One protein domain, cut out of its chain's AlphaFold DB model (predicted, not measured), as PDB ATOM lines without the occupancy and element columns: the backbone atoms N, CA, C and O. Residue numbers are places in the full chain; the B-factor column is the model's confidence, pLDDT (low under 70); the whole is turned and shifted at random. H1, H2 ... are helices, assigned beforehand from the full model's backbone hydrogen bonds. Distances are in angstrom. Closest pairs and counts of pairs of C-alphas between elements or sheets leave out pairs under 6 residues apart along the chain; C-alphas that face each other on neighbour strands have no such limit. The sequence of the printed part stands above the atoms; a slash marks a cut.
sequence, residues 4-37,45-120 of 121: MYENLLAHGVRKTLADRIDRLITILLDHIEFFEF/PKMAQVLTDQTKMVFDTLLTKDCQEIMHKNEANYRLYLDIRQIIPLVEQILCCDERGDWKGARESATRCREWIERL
ATOM      1  N   MET A   4      -4.245  50.998 176.339       71.69
ATOM      2  CA  MET A   4      -2.978  51.223 177.033       71.69
ATOM      3  C   MET A   4      -1.751  51.150 176.108       71.69
ATOM      4  O   MET A   4      -0.782  51.868 176.342       71.69
ATOM      5  N   TYR A   5      -1.765  50.349 175.038       75.69
ATOM      6  CA  TYR A   5      -0.661  50.309 174.076       75.69
ATOM      7  C   TYR A   5      -0.472  51.660 173.377       75.69
ATOM      8  O   TYR A   5       0.628  52.217 173.354       75.69
ATOM      9  N   GLU A   6      -1.562  52.206 172.842       77.81
ATOM     10  CA  GLU A   6      -1.563  53.497 172.156       77.81
ATOM     11  C   GLU A   6      -1.273  54.636 173.137       77.81
ATOM     12  O   GLU A   6      -0.484  55.535 172.833       77.81
ATOM     13  N   ASN A   7      -1.815  54.546 174.354       76.44
ATOM     14  CA  ASN A   7      -1.582  55.512 175.419       76.44
ATOM     15  C   ASN A   7      -0.103  55.552 175.857       76.44
ATOM     16  O   ASN A   7       0.472  56.631 176.024       76.44
ATOM     17  N   LEU A   8       0.563  54.395 175.968       77.12
ATOM     18  CA  LEU A   8       2.002  54.310 176.252       77.12
ATOM     19  C   LEU A   8       2.825  54.990 175.150       77.12
ATOM     20  O   LEU A   8       3.713  55.797 175.440       77.12
ATOM     21  N   LEU A   9       2.514  54.713 173.882       82.62
ATOM     22  CA  LEU A   9       3.208  55.335 172.753       82.62
ATOM     23  C   LEU A   9       2.985  56.854 172.704       82.62
ATOM     24  O   LEU A   9       3.936  57.597 172.450       82.62
ATOM     25  N   ALA A  10       1.774  57.327 173.015       83.69
ATOM     26  CA  ALA A  10       1.447  58.753 173.079       83.69
ATOM     27  C   ALA A  10       2.267  59.509 174.144       83.69
ATOM     28  O   ALA A  10       2.634  60.666 173.938       83.69
ATOM     29  N   HIS A  11       2.635  58.841 175.242       81.31
ATOM     30  CA  HIS A  11       3.487  59.391 176.305       81.31
ATOM     31  C   HIS A  11       5.000  59.268 176.017       81.31
ATOM     32  O   HIS A  11       5.840  59.618 176.854       81.31
ATOM     33  N   GLY A  12       5.370  58.803 174.818       78.00
ATOM     34  CA  GLY A  12       6.760  58.658 174.382       78.00
ATOM     35  C   GLY A  12       7.458  57.414 174.931       78.00
ATOM     36  O   GLY A  12       8.687  57.328 174.873       78.00
ATOM     37  N   VAL A  13       6.703  56.449 175.466       80.25
ATOM     38  CA  VAL A  13       7.251  55.173 175.933       80.25
ATOM     39  C   VAL A  13       7.767  54.369 174.739       80.25
ATOM     40  O   VAL A  13       7.137  54.303 173.682       80.25
ATOM     41  N   ARG A  14       8.934  53.729 174.888       79.25
ATOM     42  CA  ARG A  14       9.494  52.874 173.831       79.25
ATOM     43  C   ARG A  14       8.548  51.715 173.517       79.25
ATOM     44  O   ARG A  14       8.112  51.011 174.426       79.25
ATOM     45  N   LYS A  15       8.368  51.440 172.221       83.44
ATOM     46  CA  LYS A  15       7.569  50.319 171.698       83.44
ATOM     47  C   LYS A  15       7.852  48.992 172.410       83.44
ATOM     48  O   LYS A  15       6.928  48.285 172.775       83.44
ATOM     49  N   THR A  16       9.119  48.709 172.716       83.56
ATOM     50  CA  THR A  16       9.528  47.493 173.431       83.56
ATOM     51  C   THR A  16       8.867  47.325 174.803       83.56
ATOM     52  O   THR A  16       8.566  46.197 175.180       83.56
ATOM     53  N   LEU A  17       8.663  48.402 175.572       83.62
ATOM     54  CA  LEU A  17       7.977  48.324 176.868       83.62
ATOM     55  C   LEU A  17       6.467  48.160 176.668       83.62
ATOM     56  O   LEU A  17       5.862  47.332 177.342       83.62
ATOM     57  N   ALA A  18       5.886  48.882 175.708       84.31
ATOM     58  CA  ALA A  18       4.472  48.749 175.371       84.31
ATOM     59  C   ALA A  18       4.119  47.323 174.912       84.31
ATOM     60  O   ALA A  18       3.193  46.727 175.452       84.31
ATOM     61  N   ASP A  19       4.923  46.730 174.021       86.19
ATOM     62  CA  ASP A  19       4.755  45.345 173.558       86.19
ATOM     63  C   ASP A  19       4.871  44.335 174.725       86.19
ATOM     64  O   ASP A  19       4.155  43.336 174.774       86.19
ATOM     65  N   ARG A  20       5.778  44.578 175.687       86.88
ATOM     66  CA  ARG A  20       5.956  43.710 176.870       86.88
ATOM     67  C   ARG A  20       4.769  43.792 177.829       86.88
ATOM     68  O   ARG A  20       4.369  42.765 178.365       86.88
ATOM     69  N   ILE A  21       4.220  44.987 178.040       86.50
ATOM     70  CA  ILE A  21       3.047  45.195 178.897       86.50
ATOM     71  C   ILE A  21       1.807  44.554 178.267       86.50
ATOM     72  O   ILE A  21       1.106  43.817 178.952       86.50
ATOM     73  N   ASP A  22       1.579  44.759 176.969       85.75
ATOM     74  CA  ASP A  22       0.456  44.153 176.237       85.75
ATOM     75  C   ASP A  22       0.500  42.617 176.302       85.75
ATOM     76  O   ASP A  22      -0.487  41.952 176.637       85.75
ATOM     77  N   ARG A  23       1.693  42.041 176.109       86.75
ATOM     78  CA  ARG A  23       1.907  40.598 176.248       86.75
ATOM     79  C   ARG A  23       1.668  40.099 177.673       86.75
ATOM     80  O   ARG A  23       1.052  39.049 177.843       86.75
ATOM     81  N   LEU A  24       2.153  40.823 178.684       88.06
ATOM     82  CA  LEU A  24       1.931  40.480 180.088       88.06
ATOM     83  C   LEU A  24       0.435  40.486 180.424       88.06
ATOM     84  O   LEU A  24      -0.048  39.532 181.019       88.06
ATOM     85  N   ILE A  25      -0.297  41.514 179.991       86.50
ATOM     86  CA  ILE A  25      -1.744  41.634 180.205       86.50
ATOM     87  C   ILE A  25      -2.497  40.496 179.530       86.50
ATOM     88  O   ILE A  25      -3.364  39.902 180.155       86.50
ATOM     89  N   THR A  26      -2.135  40.146 178.297       86.75
ATOM     90  CA  THR A  26      -2.766  39.029 177.579       86.75
ATOM     91  C   THR A  26      -2.613  37.717 178.355       86.75
ATOM     92  O   THR A  26      -3.599  37.055 178.657       86.75
ATOM     93  N   ILE A  27      -1.386  37.379 178.760       85.81
ATOM     94  CA  ILE A  27      -1.105  36.145 179.514       85.81
ATOM     95  C   ILE A  27      -1.791  36.162 180.883       85.81
ATOM     96  O   ILE A  27      -2.239  35.127 181.371       85.81
ATOM     97  N   LEU A  28      -1.862  37.334 181.512       85.06
ATOM     98  CA  LEU A  28      -2.531  37.526 182.788       85.06
ATOM     99  C   LEU A  28      -4.043  37.331 182.665       85.06
ATOM    100  O   LEU A  28      -4.620  36.645 183.500       85.06
ATOM    101  N   LEU A  29      -4.673  37.864 181.618       84.44
ATOM    102  CA  LEU A  29      -6.092  37.653 181.338       84.44
ATOM    103  C   LEU A  29      -6.393  36.179 181.059       84.44
ATOM    104  O   LEU A  29      -7.309  35.646 181.680       84.44
ATOM    105  N   ASP A  30      -5.576  35.496 180.251       83.81
ATOM    106  CA  ASP A  30      -5.704  34.047 180.040       83.81
ATOM    107  C   ASP A  30      -5.627  33.285 181.380       83.81
ATOM    108  O   ASP A  30      -6.354  32.319 181.624       83.81
ATOM    109  N   HIS A  31      -4.726  33.712 182.275       81.00
ATOM    110  CA  HIS A  31      -4.542  33.094 183.590       81.00
ATOM    111  C   HIS A  31      -5.729  33.353 184.520       81.00
ATOM    112  O   HIS A  31      -6.161  32.446 185.224       81.00
ATOM    113  N   ILE A  32      -6.291  34.563 184.484       80.38
ATOM    114  CA  ILE A  32      -7.511  34.938 185.204       80.38
ATOM    115  C   ILE A  32      -8.698  34.099 184.716       80.38
ATOM    116  O   ILE A  32      -9.403  33.510 185.534       80.38
ATOM    117  N   GLU A  33      -8.894  33.988 183.401       80.00
ATOM    118  CA  GLU A  33      -9.974  33.189 182.813       80.00
ATOM    119  C   GLU A  33      -9.876  31.714 183.222       80.00
ATOM    120  O   GLU A  33     -10.887  31.095 183.562       80.00
ATOM    121  N   PHE A  34      -8.661  31.156 183.287       76.81
ATOM    122  CA  PHE A  34      -8.459  29.798 183.787       76.81
ATOM    123  C   PHE A  34      -9.055  29.596 185.192       76.81
ATOM    124  O   PHE A  34      -9.728  28.587 185.407       76.81
ATOM    125  N   PHE A  35      -8.858  30.541 186.118       71.12
ATOM    126  CA  PHE A  35      -9.413  30.468 187.479       71.12
ATOM    127  C   PHE A  35     -10.920  30.735 187.548       71.12
ATOM    128  O   PHE A  35     -11.594  30.233 188.448       71.12
ATOM    129  N   GLU A  36     -11.458  31.558 186.649       69.38
ATOM    130  CA  GLU A  36     -12.879  31.914 186.663       69.38
ATOM    131  C   GLU A  36     -13.776  30.802 186.112       69.38
ATOM    132  O   GLU A  36     -14.876  30.600 186.635       69.38
ATOM    133  N   PHE A  37     -13.314  30.094 185.076       71.88
ATOM    134  CA  PHE A  37     -14.131  29.148 184.311       71.88
ATOM    135  C   PHE A  37     -13.849  27.675 184.608       71.88
ATOM    136  O   PHE A  37     -14.715  26.838 184.354       71.88
ATOM    137  N   PRO A  45       0.297  24.702 185.699       59.84
ATOM    138  CA  PRO A  45       1.734  24.456 185.840       59.84
ATOM    139  C   PRO A  45       2.607  25.087 184.750       59.84
ATOM    140  O   PRO A  45       3.811  25.211 184.947       59.84
ATOM    141  N   LYS A  46       2.040  25.475 183.600       64.44
ATOM    142  CA  LYS A  46       2.792  26.131 182.514       64.44
ATOM    143  C   LYS A  46       2.568  27.639 182.423       64.44
ATOM    144  O   LYS A  46       3.411  28.319 181.854       64.44
ATOM    145  N   MET A  47       1.476  28.167 182.975       74.88
ATOM    146  CA  MET A  47       1.159  29.597 182.866       74.88
ATOM    147  C   MET A  47       1.785  30.421 183.986       74.88
ATOM    148  O   MET A  47       2.241  31.525 183.712       74.88
ATOM    149  N   ALA A  48       1.903  29.866 185.197       78.19
ATOM    150  CA  ALA A  48       2.510  30.561 186.331       78.19
ATOM    151  C   ALA A  48       3.961  30.996 186.045       78.19
ATOM    152  O   ALA A  48       4.311  32.159 186.225       78.19
ATOM    153  N   GLN A  49       4.794  30.096 185.507       83.56
ATOM    154  CA  GLN A  49       6.181  30.424 185.150       83.56
ATOM    155  C   GLN A  49       6.255  31.485 184.043       83.56
ATOM    156  O   GLN A  49       7.027  32.433 184.148       83.56
ATOM    157  N   VAL A  50       5.434  31.346 182.998       86.69
ATOM    158  CA  VAL A  50       5.395  32.311 181.890       86.69
ATOM    159  C   VAL A  50       4.973  33.692 182.398       86.69
ATOM    160  O   VAL A  50       5.566  34.694 182.001       86.69
ATOM    161  N   LEU A  51       3.996  33.750 183.304       85.88
ATOM    162  CA  LEU A  51       3.532  34.986 183.921       85.88
ATOM    163  C   LEU A  51       4.628  35.636 184.784       85.88
ATOM    164  O   LEU A  51       4.874  36.838 184.651       85.88
ATOM    165  N   THR A  52       5.349  34.850 185.589       87.62
ATOM    166  CA  THR A  52       6.522  35.309 186.353       87.62
ATOM    167  C   THR A  52       7.600  35.888 185.439       87.62
ATOM    168  O   THR A  52       8.082  37.000 185.671       87.62
ATOM    169  N   ASP A  53       7.957  35.174 184.370       90.00
ATOM    170  CA  ASP A  53       9.008  35.596 183.444       90.00
ATOM    171  C   ASP A  53       8.639  36.904 182.732       90.00
ATOM    172  O   ASP A  53       9.459  37.821 182.653       90.00
ATOM    173  N   GLN A  54       7.395  37.038 182.258       89.19
ATOM    174  CA  GLN A  54       6.931  38.277 181.624       89.19
ATOM    175  C   GLN A  54       6.865  39.448 182.609       89.19
ATOM    176  O   GLN A  54       7.270  40.560 182.265       89.19
ATOM    177  N   THR A  55       6.425  39.201 183.843       89.69
ATOM    178  CA  THR A  55       6.379  40.226 184.897       89.69
ATOM    179  C   THR A  55       7.774  40.751 185.201       89.69
ATOM    180  O   THR A  55       7.993  41.964 185.233       89.69
ATOM    181  N   LYS A  56       8.750  39.845 185.322       90.00
ATOM    182  CA  LYS A  56      10.152  40.211 185.506       90.00
ATOM    183  C   LYS A  56      10.696  41.002 184.318       90.00
ATOM    184  O   LYS A  56      11.338  42.024 184.521       90.00
ATOM    185  N   MET A  57      10.393  40.597 183.082       90.38
ATOM    186  CA  MET A  57      10.817  41.345 181.893       90.38
ATOM    187  C   MET A  57      10.266  42.775 181.871       90.38
ATOM    188  O   MET A  57      11.004  43.699 181.519       90.38
ATOM    189  N   VAL A  58       8.995  42.983 182.230       89.50
ATOM    190  CA  VAL A  58       8.408  44.329 182.348       89.50
ATOM    191  C   VAL A  58       9.122  45.120 183.442       89.50
ATOM    192  O   VAL A  58       9.582  46.231 183.177       89.50
ATOM    193  N   PHE A  59       9.304  44.535 184.628       89.06
ATOM    194  CA  PHE A  59       9.991  45.186 185.743       89.06
ATOM    195  C   PHE A  59      11.434  45.587 185.407       89.06
ATOM    196  O   PHE A  59      11.802  46.749 185.567       89.06
ATOM    197  N   ASP A  60      12.224  44.668 184.851       91.19
ATOM    198  CA  ASP A  60      13.608  44.927 184.447       91.19
ATOM    199  C   ASP A  60      13.679  46.058 183.407       91.19
ATOM    200  O   ASP A  60      14.585  46.889 183.443       91.19
ATOM    201  N   THR A  61      12.692  46.139 182.505       89.62
ATOM    202  CA  THR A  61      12.591  47.233 181.522       89.62
ATOM    203  C   THR A  61      12.321  48.568 182.193       89.62
ATOM    204  O   THR A  61      12.985  49.557 181.872       89.62
ATOM    205  N   LEU A  62      11.369  48.594 183.129       88.38
ATOM    206  CA  LEU A  62      11.018  49.793 183.882       88.38
ATOM    207  C   LEU A  62      12.226  50.336 184.646       88.38
ATOM    208  O   LEU A  62      12.373  51.549 184.727       88.38
ATOM    209  N   LEU A  63      13.115  49.475 185.152       89.94
ATOM    210  CA  LEU A  63      14.323  49.872 185.884       89.94
ATOM    211  C   LEU A  63      15.478  50.382 185.004       89.94
ATOM    212  O   LEU A  63      16.463  50.902 185.533       89.94
ATOM    213  N   THR A  64      15.396  50.256 183.677       91.25
ATOM    214  CA  THR A  64      16.447  50.784 182.790       91.25
ATOM    215  C   THR A  64      16.516  52.312 182.854       91.25
ATOM    216  O   THR A  64      15.486  52.981 182.933       91.25
ATOM    217  N   LYS A  65      17.729  52.884 182.773       91.81
ATOM    218  CA  LYS A  65      17.938  54.345 182.815       91.81
ATOM    219  C   LYS A  65      17.124  55.076 181.746       91.81
ATOM    220  O   LYS A  65      16.387  55.991 182.088       91.81
ATOM    221  N   ASP A  66      17.176  54.605 180.500       89.31
ATOM    222  CA  ASP A  66      16.399  55.163 179.387       89.31
ATOM    223  C   ASP A  66      14.895  55.217 179.699       89.31
ATOM    224  O   ASP A  66      14.221  56.203 179.404       89.31
ATOM    225  N   CYS A  67      14.348  54.151 180.296       88.19
ATOM    226  CA  CYS A  67      12.938  54.114 180.661       88.19
ATOM    227  C   CYS A  67      12.646  55.073 181.817       88.19
ATOM    228  O   CYS A  67      11.665  55.808 181.764       88.19
ATOM    229  N   GLN A  68      13.498  55.100 182.841       90.06
ATOM    230  CA  GLN A  68      13.346  55.997 183.983       90.06
ATOM    231  C   GLN A  68      13.369  57.467 183.545       90.06
ATOM    232  O   GLN A  68      12.511  58.230 183.981       90.06
ATOM    233  N   GLU A  69      14.262  57.852 182.632       92.75
ATOM    234  CA  GLU A  69      14.337  59.214 182.088       92.75
ATOM    235  C   GLU A  69      13.048  59.634 181.370       92.75
ATOM    236  O   GLU A  69      12.578  60.756 181.550       92.75
ATOM    237  N   ILE A  70      12.435  58.734 180.594       89.00
ATOM    238  CA  ILE A  70      11.163  59.001 179.904       89.00
ATOM    239  C   ILE A  70      10.003  59.047 180.902       89.00
ATOM    240  O   ILE A  70       9.194  59.977 180.873       89.00
ATOM    241  N   MET A  71       9.917  58.059 181.793       87.81
ATOM    242  CA  MET A  71       8.805  57.911 182.732       87.81
ATOM    243  C   MET A  71       8.794  58.992 183.822       87.81
ATOM    244  O   MET A  71       7.733  59.330 184.325       87.81
ATOM    245  N   HIS A  72       9.943  59.587 184.154       92.06
ATOM    246  CA  HIS A  72      10.049  60.669 185.145       92.06
ATOM    247  C   HIS A  72      10.146  62.062 184.505       92.06
ATOM    248  O   HIS A  72      10.384  63.048 185.199       92.06
ATOM    249  N   LYS A  73       9.958  62.166 183.181       92.06
ATOM    250  CA  LYS A  73      10.092  63.428 182.438       92.06
ATOM    251  C   LYS A  73       9.028  64.462 182.810       92.06
ATOM    252  O   LYS A  73       9.288  65.661 182.743       92.06
ATOM    253  N   ASN A  74       7.817  64.013 183.125       91.38
ATOM    254  CA  ASN A  74       6.697  64.867 183.502       91.38
ATOM    255  C   ASN A  74       5.716  64.096 184.401       91.38
ATOM    256  O   ASN A  74       5.822  62.880 184.560       91.38
ATOM    257  N   GLU A  75       4.752  64.812 184.973       92.19
ATOM    258  CA  GLU A  75       3.783  64.241 185.911       92.19
ATOM    259  C   GLU A  75       2.870  63.179 185.276       92.19
ATOM    260  O   GLU A  75       2.592  62.166 185.912       92.19
ATOM    261  N   ALA A  76       2.438  63.365 184.025       87.81
ATOM    262  CA  ALA A  76       1.590  62.395 183.328       87.81
ATOM    263  C   ALA A  76       2.322  61.059 183.105       87.81
ATOM    264  O   ALA A  76       1.801  60.001 183.456       87.81
ATOM    265  N   ASN A  77       3.568  61.110 182.632       85.62
ATOM    266  CA  ASN A  77       4.425  59.935 182.467       85.62
ATOM    267  C   ASN A  77       4.698  59.238 183.811       85.62
ATOM    268  O   ASN A  77       4.719  58.009 183.877       85.62
ATOM    269  N   TYR A  78       4.871  60.009 184.888       89.44
ATOM    270  CA  TYR A  78       5.130  59.442 186.209       89.44
ATOM    271  C   TYR A  78       3.893  58.752 186.793       89.44
ATOM    272  O   TYR A  78       4.010  57.681 187.386       89.44
ATOM    273  N   ARG A  79       2.693  59.307 186.584       88.44
ATOM    274  CA  ARG A  79       1.435  58.637 186.951       88.44
ATOM    275  C   ARG A  79       1.278  57.319 186.197       88.44
ATOM    276  O   ARG A  79       1.098  56.288 186.833       88.44
ATOM    277  N   LEU A  80       1.510  57.334 184.885       85.06
ATOM    278  CA  LEU A  80       1.502  56.128 184.056       85.06
ATOM    279  C   LEU A  80       2.508  55.075 184.553       85.06
ATOM    280  O   LEU A  80       2.215  53.885 184.576       85.06
ATOM    281  N   TYR A  81       3.688  55.496 185.015       87.31
ATOM    282  CA  TYR A  81       4.669  54.601 185.635       87.31
ATOM    283  C   TYR A  81       4.155  53.949 186.917       87.31
ATOM    284  O   TYR A  81       4.346  52.746 187.114       87.31
ATOM    285  N   LEU A  82       3.518  54.730 187.791       88.75
ATOM    286  CA  LEU A  82       2.914  54.208 189.013       88.75
ATOM    287  C   LEU A  82       1.790  53.222 188.697       88.75
ATOM    288  O   LEU A  82       1.720  52.185 189.354       88.75
ATOM    289  N   ASP A  83       0.983  53.512 187.676       86.50
ATOM    290  CA  ASP A  83      -0.102  52.642 187.235       86.50
ATOM    291  C   ASP A  83       0.441  51.309 186.722       86.50
ATOM    292  O   ASP A  83       0.070  50.269 187.260       86.50
ATOM    293  N   ILE A  84       1.405  51.311 185.789       84.31
ATOM    294  CA  ILE A  84       2.035  50.079 185.276       84.31
ATOM    295  C   ILE A  84       2.634  49.255 186.418       84.31
ATOM    296  O   ILE A  84       2.521  48.031 186.422       84.31
ATOM    297  N   ARG A  85       3.261  49.894 187.414       88.00
ATOM    298  CA  ARG A  85       3.869  49.176 188.544       88.00
ATOM    299  C   ARG A  85       2.866  48.405 189.396       88.00
ATOM    300  O   ARG A  85       3.295  47.469 190.067       88.00
ATOM    301  N   GLN A  86       1.576  48.744 189.362       87.56
ATOM    302  CA  GLN A  86       0.544  47.996 190.086       87.56
ATOM    303  C   GLN A  86       0.364  46.569 189.559       87.56
ATOM    304  O   GLN A  86      -0.075  45.707 190.317       87.56
ATOM    305  N   ILE A  87       0.755  46.276 188.311       84.19
ATOM    306  CA  ILE A  87       0.629  44.920 187.759       84.19
ATOM    307  C   ILE A  87       1.466  43.896 188.535       84.19
ATOM    308  O   ILE A  87       1.059  42.751 188.684       84.19
ATOM    309  N   ILE A  88       2.613  44.316 189.077       85.62
ATOM    310  CA  ILE A  88       3.571  43.436 189.757       85.62
ATOM    311  C   ILE A  88       2.966  42.826 191.031       85.62
ATOM    312  O   ILE A  88       2.859  41.602 191.083       85.62
ATOM    313  N   PRO A  89       2.509  43.614 192.031       89.00
ATOM    314  CA  PRO A  89       1.915  43.041 193.236       89.00
ATOM    315  C   PRO A  89       0.625  42.259 192.949       89.00
ATOM    316  O   PRO A  89       0.326  41.311 193.668       89.00
ATOM    317  N   LEU A  90      -0.130  42.617 191.901       87.75
ATOM    318  CA  LEU A  90      -1.325  41.869 191.492       87.75
ATOM    319  C   LEU A  90      -0.961  40.470 190.987       87.75
ATOM    320  O   LEU A  90      -1.543  39.483 191.439       87.75
ATOM    321  N   VAL A  91       0.033  40.376 190.102       87.75
ATOM    322  CA  VAL A  91       0.546  39.097 189.600       87.75
ATOM    323  C   VAL A  91       1.144  38.261 190.731       87.75
ATOM    324  O   VAL A  91       0.808  37.086 190.860       87.75
ATOM    325  N   GLU A  92       1.988  38.855 191.579       88.81
ATOM    326  CA  GLU A  92       2.597  38.158 192.718       88.81
ATOM    327  C   GLU A  92       1.540  37.585 193.666       88.81
ATOM    328  O   GLU A  92       1.692  36.465 194.154       88.81
ATOM    329  N   GLN A  93       0.448  38.317 193.909       90.00
ATOM    330  CA  GLN A  93      -0.622  37.848 194.782       90.00
ATOM    331  C   GLN A  93      -1.388  36.665 194.171       90.00
ATOM    332  O   GLN A  93      -1.630  35.687 194.876       90.00
ATOM    333  N   ILE A  94      -1.708  36.716 192.871       86.81
ATOM    334  CA  ILE A  94      -2.361  35.604 192.157       86.81
ATOM    335  C   ILE A  94      -1.486  34.347 192.219       86.81
ATOM    336  O   ILE A  94      -1.963  33.286 192.617       86.81
ATOM    337  N   LEU A  95      -0.197  34.482 191.896       85.75
ATOM    338  CA  LEU A  95       0.759  33.372 191.912       85.75
ATOM    339  C   LEU A  95       0.951  32.795 193.320       85.75
ATOM    340  O   LEU A  95       0.952  31.581 193.498       85.75
ATOM    341  N   CYS A  96       1.060  33.649 194.340       88.62
ATOM    342  CA  CYS A  96       1.197  33.221 195.732       88.62
ATOM    343  C   CYS A  96      -0.037  32.441 196.218       88.62
ATOM    344  O   CYS A  96       0.092  31.438 196.924       88.62
ATOM    345  N   CYS A  97      -1.238  32.876 195.828       86.75
ATOM    346  CA  CYS A  97      -2.470  32.149 196.110       86.75
ATOM    347  C   CYS A  97      -2.524  30.802 195.363       86.75
ATOM    348  O   CYS A  97      -2.855  29.796 195.990       86.75
ATOM    349  N   ASP A  98      -2.124  30.746 194.086       82.38
ATOM    350  CA  ASP A  98      -2.030  29.498 193.301       82.38
ATOM    351  C   ASP A  98      -1.041  28.495 193.923       82.38
ATOM    352  O   ASP A  98      -1.355  27.319 194.128       82.38
ATOM    353  N   GLU A  99       0.143  28.961 194.328       84.69
ATOM    354  CA  GLU A  99       1.153  28.125 194.984       84.69
ATOM    355  C   GLU A  99       0.627  27.483 196.273       84.69
ATOM    356  O   GLU A  99       0.908  26.306 196.535       84.69
ATOM    357  N   ARG A 100      -0.160  28.241 197.047       86.69
ATOM    358  CA  ARG A 100      -0.775  27.816 198.316       86.69
ATOM    359  C   ARG A 100      -2.067  27.016 198.136       86.69
ATOM    360  O   ARG A 100      -2.570  26.485 199.125       86.69
ATOM    361  N   GLY A 101      -2.603  26.925 196.918       80.25
ATOM    362  CA  GLY A 101      -3.922  26.344 196.659       80.25
ATOM    363  C   GLY A 101      -5.078  27.167 197.248       80.25
ATOM    364  O   GLY A 101      -6.160  26.629 197.476       80.25
ATOM    365  N   ASP A 102      -4.857  28.456 197.519       86.19
ATOM    366  CA  ASP A 102      -5.894  29.400 197.939       86.19
ATOM    367  C   ASP A 102      -6.650  29.924 196.712       86.19
ATOM    368  O   ASP A 102      -6.459  31.050 196.249       86.19
ATOM    369  N   TRP A 103      -7.521  29.081 196.161       80.62
ATOM    370  CA  TRP A 103      -8.285  29.395 194.949       80.62
ATOM    371  C   TRP A 103      -9.225  30.592 195.129       80.62
ATOM    372  O   TRP A 103      -9.478  31.332 194.180       80.62
ATOM    373  N   LYS A 104      -9.733  30.803 196.351       84.56
ATOM    374  CA  LYS A 104     -10.591  31.949 196.662       84.56
ATOM    375  C   LYS A 104      -9.784  33.247 196.609       84.56
ATOM    376  O   LYS A 104     -10.211  34.180 195.936       84.56
ATOM    377  N   GLY A 105      -8.619  33.282 197.260       85.62
ATOM    378  CA  GLY A 105      -7.712  34.427 197.202       85.62
ATOM    379  C   GLY A 105      -7.206  34.700 195.785       85.62
ATOM    380  O   GLY A 105      -7.233  35.846 195.344       85.62
ATOM    381  N   ALA A 106      -6.850  33.654 195.028       83.00
ATOM    382  CA  ALA A 106      -6.438  33.787 193.629       83.00
ATOM    383  C   ALA A 106      -7.543  34.430 192.781       83.00
ATOM    384  O   ALA A 106      -7.269  35.351 192.015       83.00
ATOM    385  N   ARG A 107      -8.800  34.006 192.970       81.94
ATOM    386  CA  ARG A 107      -9.962  34.569 192.273       81.94
ATOM    387  C   ARG A 107     -10.240  36.021 192.667       81.94
ATOM    388  O   ARG A 107     -10.497  36.837 191.794       81.94
ATOM    389  N   GLU A 108     -10.160  36.370 193.949       86.94
ATOM    390  CA  GLU A 108     -10.321  37.761 194.401       86.94
ATOM    391  C   GLU A 108      -9.227  38.675 193.825       86.94
ATOM    392  O   GLU A 108      -9.513  39.773 193.342       86.94
ATOM    393  N   SER A 109      -7.972  38.216 193.818       87.50
ATOM    394  CA  SER A 109      -6.857  38.942 193.204       87.50
ATOM    395  C   SER A 109      -6.992  39.049 191.685       87.50
ATOM    396  O   SER A 109      -6.705  40.108 191.128       87.50
ATOM    397  N   ALA A 110      -7.485  38.000 191.025       84.56
ATOM    398  CA  ALA A 110      -7.796  37.989 189.602       84.56
ATOM    399  C   ALA A 110      -8.869  39.033 189.243       84.56
ATOM    400  O   ALA A 110      -8.648  39.842 188.341       84.56
ATOM    401  N   THR A 111      -9.967  39.105 190.003       85.62
ATOM    402  CA  THR A 111     -11.006  40.135 189.830       85.62
ATOM    403  C   THR A 111     -10.430  41.542 189.977       85.62
ATOM    404  O   THR A 111     -10.628  42.385 189.105       85.62
ATOM    405  N   ARG A 112      -9.655  41.802 191.040       87.88
ATOM    406  CA  ARG A 112      -9.014  43.115 191.251       87.88
ATOM    407  C   ARG A 112      -8.052  43.478 190.126       87.88
ATOM    408  O   ARG A 112      -7.926  44.650 189.777       87.88
ATOM    409  N   CYS A 113      -7.360  42.485 189.579       87.69
ATOM    410  CA  CYS A 113      -6.471  42.690 188.453       87.69
ATOM    411  C   CYS A 113      -7.244  43.057 187.184       87.69
ATOM    412  O   CYS A 113      -6.868  44.019 186.518       87.69
ATOM    413  N   ARG A 114      -8.364  42.382 186.902       84.75
ATOM    414  CA  ARG A 114      -9.254  42.748 185.795       84.75
ATOM    415  C   ARG A 114      -9.803  44.167 185.946       84.75
ATOM    416  O   ARG A 114      -9.691  44.944 185.008       84.75
ATOM    417  N   GLU A 115     -10.293  44.543 187.126       86.94
ATOM    418  CA  GLU A 115     -10.760  45.915 187.389       86.94
ATOM    419  C   GLU A 115      -9.659  46.963 187.171       86.94
ATOM    420  O   GLU A 115      -9.925  48.066 186.697       86.94
ATOM    421  N   TRP A 116      -8.413  46.652 187.540       87.31
ATOM    422  CA  TRP A 116      -7.278  47.535 187.272       87.31
ATOM    423  C   TRP A 116      -7.010  47.647 185.768       87.31
ATOM    424  O   TRP A 116      -6.865  48.759 185.278       87.31
ATOM    425  N   ILE A 117      -7.013  46.529 185.038       82.69
ATOM    426  CA  ILE A 117      -6.840  46.492 183.580       82.69
ATOM    427  C   ILE A 117      -7.936  47.306 182.867       82.69
ATOM    428  O   ILE A 117      -7.630  48.070 181.956       82.69
ATOM    429  N   GLU A 118      -9.196  47.180 183.289       82.56
ATOM    430  CA  GLU A 118     -10.333  47.927 182.729       82.56
ATOM    431  C   GLU A 118     -10.214  49.438 182.956       82.56
ATOM    432  O   GLU A 118     -10.626  50.217 182.108       82.56
ATOM    433  N   ARG A 119      -9.605  49.880 184.065       81.56
ATOM    434  CA  ARG A 119      -9.348  51.312 184.320       81.56
ATOM    435  C   ARG A 119      -8.258  51.913 183.430       81.56
ATOM    436  O   ARG A 119      -8.085  53.128 183.448       81.56
ATOM    437  N   LEU A 120      -7.487  51.079 182.734       72.25
ATOM    438  CA  LEU A 120      -6.410  51.504 181.836       72.25
ATOM    439  C   LEU A 120      -6.863  51.600 180.373       72.25
ATOM    440  O   LEU A 120      -6.059  52.035 179.543       72.25
TER     441      LEU A 120
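What this domain is: This is residues 4 to 37 and 45 to 120 of the 121 residues of an uncharacterized protein of Venturia effusa (UniProt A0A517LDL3). Four helices, H2, H3, H6 and H7, make an up-and-down bundle, each running against the one before it in the chain, and this bundle is prolonged at one end by three shorter helices. There H1 folds back along the first part of H2, H5 leads into H6 nearly in one line with it, and H4 lies crosswise between the end of H3 and the beginning of H5. The printed part has 110 residues with seven named helices, H1 to H7 in order, and no named strand; the class is all helix. The whole is compact, with a radius of gyration of the C-alphas of 14.2 A, and elongated, spanning 42 by 24 by 18 A.

Where its parts are: The longest helix, H2, has residues 15 to 37 and measures 32.8 A from C-alpha 15 at (7.569, 50.319, 171.698) to C-alpha 37 at (-14.131, 29.148, 184.311). Before it comes H1, residues 4 to 10. H3 has residues 47 to 62 and measures 22.5 A. H4 has residues 65 to 71, and H5 has residues 75 to 85, 15.3 A long. H6, residues 87 to 100, measures 20.1 A, and H7, residues 103 to 118, measures 22.3 A, ending with C-alpha 118 at (-10.333, 47.927, 182.729).

How they stand to each other: H2 is the hub, touching H1, H3 and H7. It touches H3 at a shallow tilt of 28 degrees, opposite ways, with the C-alphas of Leu 24 and Gln 54 closest at 5.7 A. It touches H7 at a steep tilt of 42 degrees, opposite ways; the closest C-alphas, of Ile 32 and Ala 110, are 5.4 A apart. H6 and H7 form a helical hairpin at a shallow tilt of 16 degrees, the C-alphas of Ile 94 and Ala 106 closest at 4.7 A. H3 touches H6, with the C-alphas of Thr 55 and Ile 88 closest at 6.5 A, while H3 and H7 are apart. H1 and H2 form another helical hairpin, in which residues 15 to 22 of H2 alone touch H1; the C-alphas of Tyr 5 and Ala 18 are closest at 5.5 A. H1 and H5 are near each other. H4 is about perpendicular to H3, at 88 degrees, and touches H5 only at the corner, where the C-alphas of Met 71 and Asn 77 are closest at 4.8 A. H5 and H6 meet only through their link. In H1 to H7 every O i to N i+4 pair is within hydrogen-bond range.

The domain as a whole: The two C-alphas farthest apart, of Lys 73 and Gly 101, are 42.1 A apart, while the first and last printed ones, of Met 4 and Leu 120, are 5.9 A apart. Residues 38 to 44 are not printed, and C-alphas 37 and 45 are 16.6 A apart across this cut, which lies in the link from H2 to H3. The links that are printed whole are tight. The mean pLDDT of the printed part is 84.7; residue 36 and residues 45 to 46 are under 70.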